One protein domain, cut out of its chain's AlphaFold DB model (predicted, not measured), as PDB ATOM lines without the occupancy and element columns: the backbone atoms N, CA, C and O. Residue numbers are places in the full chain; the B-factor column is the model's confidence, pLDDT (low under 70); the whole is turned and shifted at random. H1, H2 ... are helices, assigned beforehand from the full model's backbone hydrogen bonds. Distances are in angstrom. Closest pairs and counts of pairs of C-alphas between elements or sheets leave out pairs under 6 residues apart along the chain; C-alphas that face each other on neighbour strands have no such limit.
ATOM      1  N   GLU A 367      36.765  28.664  40.980       89.50
ATOM      2  CA  GLU A 367      36.031  29.866  41.344       89.50
ATOM      3  C   GLU A 367      35.124  29.652  42.563       89.50
ATOM      4  O   GLU A 367      34.828  30.606  43.276       89.50
ATOM      5  N   GLU A 368      34.708  28.403  42.804       92.12
ATOM      6  CA  GLU A 368      33.891  27.981  43.947       92.12
ATOM      7  C   GLU A 368      34.751  27.669  45.189       92.12
ATOM      8  O   GLU A 368      34.235  27.200  46.204       92.12
ATOM      9  N   ILE A 369      36.069  27.883  45.120       92.19
ATOM     10  CA  ILE A 369      37.006  27.718  46.236       92.19
ATOM     11  C   ILE A 369      37.242  29.087  46.872       92.19
ATOM     12  O   ILE A 369      37.638  30.033  46.189       92.19
ATOM     13  N   GLY A 370      37.004  29.185  48.182       92.00
ATOM     14  CA  GLY A 370      37.184  30.427  48.930       92.00
ATOM     15  C   GLY A 370      38.638  30.906  48.905       92.00
ATOM     16  O   GLY A 370      39.536  30.083  49.095       92.00
ATOM     17  N   PRO A 371      38.908  32.216  48.750       92.62
ATOM     18  CA  PRO A 371      40.263  32.754  48.877       92.62
ATOM     19  C   PRO A 371      40.919  32.412  50.220       92.62
ATOM     20  O   PRO A 371      42.101  32.082  50.244       92.62
ATOM     21  N   VAL A 372      40.143  32.397  51.312       93.44
ATOM     22  CA  VAL A 372      40.606  31.964  52.646       93.44
ATOM     23  C   VAL A 372      41.087  30.511  52.618       93.44
ATOM     24  O   VAL A 372      42.138  30.190  53.158       93.44
ATOM     25  N   GLU A 373      40.369  29.634  51.917       93.31
ATOM     26  CA  GLU A 373      40.712  28.215  51.797       93.31
ATOM     27  C   GLU A 373      42.017  28.001  51.012       93.31
ATOM     28  O   GLU A 373      42.849  27.170  51.373       93.31
ATOM     29  N   ILE A 374      42.222  28.792  49.957       93.06
ATOM     30  CA  ILE A 374      43.465  28.795  49.178       93.06
ATOM     31  C   ILE A 374      44.624  29.341  50.024       93.06
ATOM     32  O   ILE A 374      45.706  28.758  50.013       93.06
ATOM     33  N   ALA A 375      44.403  30.423  50.776       93.88
ATOM     34  CA  ALA A 375      45.405  31.008  51.666       93.88
ATOM     35  C   ALA A 375      45.823  30.027  52.772       93.88
ATOM     36  O   ALA A 375      47.009  29.879  53.056       93.88
ATOM     37  N   ASN A 376      44.869  29.288  53.343       93.88
ATOM     38  CA  ASN A 376      45.138  28.246  54.334       93.88
ATOM     39  C   ASN A 376      45.990  27.108  53.761       93.88
ATOM     40  O   ASN A 376      46.949  26.679  54.404       93.88
ATOM     41  N   ALA A 377      45.693  26.656  52.537       92.25
ATOM     42  CA  ALA A 377      46.530  25.676  51.846       92.25
ATOM     43  C   ALA A 377      47.952  26.209  51.614       92.25
ATOM     44  O   ALA A 377      48.924  25.479  51.785       92.25
ATOM     45  N   TRP A 378      48.085  27.491  51.277       94.06
ATOM     46  CA  TRP A 378      49.382  28.123  51.065       94.06
ATOM     47  C   TRP A 378      50.221  28.161  52.344       94.06
ATOM     48  O   TRP A 378      51.333  27.643  52.357       94.06
ATOM     49  N   ARG A 379      49.648  28.662  53.448       93.19
ATOM     50  CA  ARG A 379      50.294  28.661  54.772       93.19
ATOM     51  C   ARG A 379      50.699  27.256  55.207       93.19
ATOM     52  O   ARG A 379      51.737  27.080  55.833       93.19
ATOM     53  N   TYR A 380      49.886  26.255  54.873       91.75
ATOM     54  CA  TYR A 380      50.191  24.862  55.173       91.75
ATOM     55  C   TYR A 380      51.449  24.372  54.448       91.75
ATOM     56  O   TYR A 380      52.310  23.783  55.092       91.75
ATOM     57  N   PHE A 381      51.595  24.631  53.148       91.00
ATOM     58  CA  PHE A 381      52.797  24.227  52.409       91.00
ATOM     59  C   PHE A 381      54.026  25.078  52.752       91.00
ATOM     60  O   PHE A 381      55.118  24.527  52.841       91.00
ATOM     61  N   ASP A 382      53.856  26.374  53.026       91.31
ATOM     62  CA  ASP A 382      54.949  27.230  53.513       91.31
ATOM     63  C   ASP A 382      55.499  26.734  54.860       91.31
ATOM     64  O   ASP A 382      56.708  26.733  55.086       91.31
ATOM     65  N   ALA A 383      54.615  26.286  55.759       91.06
ATOM     66  CA  ALA A 383      54.997  25.760  57.067       91.06
ATOM     67  C   ALA A 383      55.530  24.318  57.027       91.06
ATOM     68  O   ALA A 383      56.142  23.888  58.002       91.06
ATOM     69  N   ASN A 384      55.294  23.572  55.941       89.19
ATOM     70  CA  ASN A 384      55.736  22.181  55.787       89.19
ATOM     71  C   ASN A 384      56.445  21.980  54.428       89.19
ATOM     72  O   ASN A 384      55.913  21.269  53.563       89.19
ATOM     73  N   PRO A 385      57.625  22.599  54.199       88.19
ATOM     74  CA  PRO A 385      58.346  22.482  52.931       88.19
ATOM     75  C   PRO A 385      58.733  21.042  52.566       88.19
ATOM     76  O   PRO A 385      58.932  20.734  51.397       88.19
ATOM     77  N   GLU A 386      58.819  20.144  53.546       89.69
ATOM     78  CA  GLU A 386      59.103  18.719  53.362       89.69
ATOM     79  C   GLU A 386      58.002  17.944  52.622       89.69
ATOM     80  O   GLU A 386      58.228  16.810  52.205       89.69
ATOM     81  N   LEU A 387      56.806  18.527  52.482       85.75
ATOM     82  CA  LEU A 387      55.690  17.938  51.736       85.75
ATOM     83  C   LEU A 387      55.703  18.297  50.243       85.75
ATOM     84  O   LEU A 387      54.842  17.817  49.507       85.75
ATOM     85  N   LEU A 388      56.622  19.165  49.811       87.56
ATOM     86  CA  LEU A 388      56.782  19.558  48.413       87.56
ATOM     87  C   LEU A 388      57.583  18.496  47.653       87.56
ATOM     88  O   LEU A 388      58.578  17.978  48.158       87.56
ATOM     89  N   ASP A 389      57.174  18.212  46.417       86.19
ATOM     90  CA  ASP A 389      57.974  17.388  45.509       86.19
ATOM     91  C   ASP A 389      59.284  18.115  45.126       86.19
ATOM     92  O   ASP A 389      59.355  19.348  45.128       86.19
ATOM     93  N   ASP A 390      60.322  17.368  44.735       83.94
ATOM     94  CA  ASP A 390      61.622  17.934  44.349       83.94
ATOM     95  C   ASP A 390      61.482  19.012  43.252       83.94
ATOM     96  O   ASP A 390      61.096  18.739  42.112       83.94
ATOM     97  N   GLY A 391      61.824  20.260  43.593       81.00
ATOM     98  CA  GLY A 391      61.745  21.412  42.686       81.00
ATOM     99  C   GLY A 391      60.335  21.974  42.462       81.00
ATOM    100  O   GLY A 391      60.166  22.855  41.616       81.00
ATOM    101  N   GLN A 392      59.327  21.493  43.195       88.62
ATOM    102  CA  GLN A 392      57.973  22.038  43.183       88.62
ATOM    103  C   GLN A 392      57.902  23.324  44.014       88.62
ATOM    104  O   GLN A 392      58.322  23.362  45.167       88.62
ATOM    105  N   ASP A 393      57.333  24.384  43.436       91.19
ATOM    106  CA  ASP A 393      57.012  25.590  44.195       91.19
ATOM    107  C   ASP A 393      55.690  25.443  44.972       91.19
ATOM    108  O   ASP A 393      54.807  24.645  44.635       91.19
ATOM    109  N   VAL A 394      55.531  26.254  46.019       90.69
ATOM    110  CA  VAL A 394      54.341  26.235  46.886       90.69
ATOM    111  C   VAL A 394      53.061  26.497  46.092       90.69
ATOM    112  O   VAL A 394      52.048  25.827  46.293       90.69
ATOM    113  N   GLN A 395      53.104  27.416  45.125       91.12
ATOM    114  CA  GLN A 395      51.946  27.730  44.289       91.12
ATOM    115  C   GLN A 395      51.467  26.501  43.497       91.12
ATOM    116  O   GLN A 395      50.262  26.266  43.376       91.12
ATOM    117  N   SER A 396      52.388  25.702  42.963       88.25
ATOM    118  CA  SER A 396      52.089  24.479  42.220       88.25
ATOM    119  C   SER A 396      51.510  23.398  43.124       88.25
ATOM    120  O   SER A 396      50.569  22.719  42.707       88.25
ATOM    121  N   ALA A 397      51.996  23.272  44.362       88.69
ATOM    122  CA  ALA A 397      51.435  22.353  45.355       88.69
ATOM    123  C   ALA A 397      50.006  22.746  45.779       88.69
ATOM    124  O   ALA A 397      49.103  21.901  45.828       88.69
ATOM    125  N   VAL A 398      49.755  24.045  45.979       90.81
ATOM    126  CA  VAL A 398      48.409  24.585  46.241       90.81
ATOM    127  C   VAL A 398      47.468  24.283  45.071       90.81
ATOM    128  O   VAL A 398      46.360  23.786  45.272       90.81
ATOM    129  N   LEU A 399      47.899  24.518  43.830       90.12
ATOM    130  CA  LEU A 399      47.090  24.197  42.650       90.12
ATOM    131  C   LEU A 399      46.796  22.696  42.544       90.12
ATOM    132  O   LEU A 399      45.648  22.317  42.283       90.12
ATOM    133  N   ALA A 400      47.801  21.850  42.782       88.56
ATOM    134  CA  ALA A 400      47.657  20.399  42.748       88.56
ATOM    135  C   ALA A 400      46.631  19.905  43.781       88.56
ATOM    136  O   ALA A 400      45.772  19.090  43.439       88.56
ATOM    137  N   THR A 401      46.642  20.477  44.989       88.06
ATOM    138  CA  THR A 401      45.680  20.186  46.071       88.06
ATOM    139  C   THR A 401      44.227  20.381  45.636       88.06
ATOM    140  O   THR A 401      43.341  19.624  46.033       88.06
ATOM    141  N   PHE A 402      43.971  21.363  44.768       89.12
ATOM    142  CA  PHE A 402      42.640  21.665  44.238       89.12
ATOM    143  C   PHE A 402      42.377  21.075  42.838       89.12
ATOM    144  O   PHE A 402      41.434  21.479  42.151       89.12
ATOM    145  N   GLY A 403      43.187  20.107  42.396       86.12
ATOM    146  CA  GLY A 403      42.992  19.408  41.123       86.12
ATOM    147  C   GLY A 403      43.299  20.274  39.896       86.12
ATOM    148  O   GLY A 403      42.689  20.115  38.831       86.12
ATOM    149  N   ARG A 404      44.218  21.239  40.024       86.25
ATOM    150  CA  ARG A 404      44.649  22.126  38.935       86.25
ATOM    151  C   ARG A 404      46.145  21.987  38.671       86.25
ATOM    152  O   ARG A 404      46.952  21.873  39.577       86.25
ATOM    153  N   LYS A 405      46.510  22.025  37.387       82.44
ATOM    154  CA  LYS A 405      47.912  22.014  36.923       82.44
ATOM    155  C   LYS A 405      48.321  23.292  36.195       82.44
ATOM    156  O   LYS A 405      49.501  23.537  35.999       82.44
ATOM    157  N   ARG A 406      47.352  24.082  35.719       82.12
ATOM    158  CA  ARG A 406      47.592  25.284  34.910       82.12
ATOM    159  C   ARG A 406      46.978  26.501  35.582       82.12
ATOM    160  O   ARG A 406      45.820  26.456  35.995       82.12
ATOM    161  N   CYS A 407      47.731  27.594  35.605       84.44
ATOM    162  CA  CYS A 407      47.263  28.890  36.071       84.44
ATOM    163  C   CYS A 407      46.596  29.655  34.916       84.44
ATOM    164  O   CYS A 407      47.252  30.377  34.166       84.44
ATOM    165  N   THR A 408      45.288  29.471  34.733       89.06
ATOM    166  CA  THR A 408      44.494  30.291  33.799       89.06
ATOM    167  C   THR A 408      44.287  31.702  34.360       89.06
ATOM    168  O   THR A 408      44.560  31.954  35.532       89.06
ATOM    169  N   ALA A 409      43.773  32.639  33.555       88.19
ATOM    170  CA  ALA A 409      43.496  34.005  34.020       88.19
ATOM    171  C   ALA A 409      42.535  34.045  35.223       88.19
ATOM    172  O   ALA A 409      42.724  34.842  36.139       88.19
ATOM    173  N   VAL A 410      41.540  33.152  35.243       86.44
ATOM    174  CA  VAL A 410      40.575  33.057  36.345       86.44
ATOM    175  C   VAL A 410      41.234  32.510  37.610       86.44
ATOM    176  O   VAL A 410      41.120  33.118  38.669       86.44
ATOM    177  N   VAL A 411      42.012  31.429  37.479       88.12
ATOM    178  CA  VAL A 411      42.803  30.868  38.586       88.12
ATOM    179  C   VAL A 411      43.756  31.921  39.147       88.12
ATOM    180  O   VAL A 411      43.796  32.120  40.354       88.12
ATOM    181  N   LYS A 412      44.462  32.656  38.278       90.19
ATOM    182  CA  LYS A 412      45.380  33.724  38.683       90.19
ATOM    183  C   LYS A 412      44.672  34.780  39.528       90.19
ATOM    184  O   LYS A 412      45.184  35.145  40.575       90.19
ATOM    185  N   LYS A 413      43.489  35.239  39.109       89.12
ATOM    186  CA  LYS A 413      42.708  36.227  39.867       89.12
ATOM    187  C   LYS A 413      42.376  35.732  41.282       89.12
ATOM    188  O   LYS A 413      42.559  36.482  42.232       89.12
ATOM    189  N   HIS A 414      41.926  34.484  41.421       88.38
ATOM    190  CA  HIS A 414      41.621  33.887  42.730       88.38
ATOM    191  C   HIS A 414      42.870  33.669  43.591       88.38
ATOM    192  O   HIS A 414      42.814  33.897  44.796       88.38
ATOM    193  N   LEU A 415      44.000  33.287  42.987       90.19
ATOM    194  CA  LEU A 415      45.276  33.176  43.699       90.19
ATOM    195  C   LEU A 415      45.758  34.533  44.221       90.19
ATOM    196  O   LEU A 415      46.224  34.606  45.349       90.19
ATOM    197  N   GLU A 416      45.637  35.604  43.434       91.44
ATOM    198  CA  GLU A 416      46.016  36.946  43.892       91.44
ATOM    199  C   GLU A 416      45.139  37.409  45.062       91.44
ATOM    200  O   GLU A 416      45.669  37.948  46.027       91.44
ATOM    201  N   LEU A 417      43.830  37.121  45.047       90.38
ATOM    202  CA  LEU A 417      42.966  37.371  46.210       90.38
ATOM    203  C   LEU A 417      43.438  36.589  47.442       90.38
ATOM    204  O   LEU A 417      43.549  37.162  48.520       90.38
ATOM    205  N   ALA A 418      43.768  35.306  47.285       90.56
ATOM    206  CA  ALA A 418      44.274  34.492  48.387       90.56
ATOM    207  C   ALA A 418      45.600  35.030  48.950       90.56
ATOM    208  O   ALA A 418      45.766  35.079  50.163       90.56
ATOM    209  N   LYS A 419      46.511  35.504  48.090       90.00
ATOM    210  CA  LYS A 419      47.785  36.111  48.511       90.00
ATOM    211  C   LYS A 419      47.610  37.364  49.358       90.00
ATOM    212  O   LYS A 419      48.452  37.611  50.203       90.00
ATOM    213  N   THR A 420      46.541  38.139  49.165       90.94
ATOM    214  CA  THR A 420      46.280  39.307  50.030       90.94
ATOM    215  C   THR A 420      45.929  38.935  51.470       90.94
ATOM    216  O   THR A 420      45.954  39.801  52.339       90.94
ATOM    217  N   LEU A 421      45.589  37.666  51.713       86.31
ATOM    218  CA  LEU A 421      45.203  37.155  53.024       86.31
ATOM    219  C   LEU A 421      46.362  36.467  53.752       86.31
ATOM    220  O   LEU A 421      46.232  36.218  54.947       86.31
TER     221      LEU A 421
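This is residues 367 to 421 of the 422 residues of the protein "HEPN_Swt1 domain-containing protein" of Rothia sp. HMSC067H10 (UniProt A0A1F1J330). H1 and H3 meet near the first end of H1 and the last end of H3 as an L, and H2 packs crosswise on H1, separate from H3. The printed part has 55 residues with three named helices, H1, H2 and H3 in that order, no named strand, and the class all helix. It is compact, with a radius of gyration of the C-alphas of 10.6 A, and spans 28 by 21 by 15 A.

H1, residues 371 to 383, begins at C-alpha 371 (40.263, 32.754, 48.877) and is 18.3 A long. H2, residues 394 to 401, is 10.6 A long. H3, residues 409 to 419, is 15.3 A long and ends at C-alpha 419 (47.785, 36.111, 48.511).

H1 touches H2, the closest C-alphas being those of Ala 377 and Val 398, 6.0 A apart, at a steep tilt of 61 degrees, opposite ways. H1 touches H3 with residues 371 to 375 alone; the closest C-alphas, of Pro 371 and Ala 418, are 4.4 A apart, at a steep tilt of 66 degrees, the same way. H2 and H3 are apart. In H1, H2 and H3 every O i to N i+4 pair is within hydrogen-bond range.

The C-alphas farthest apart, of Glu 368 and Asp 390, are 29.5 A apart. The printed part has no cut, both links are short, and no printed residue is under 70 in pLDDT.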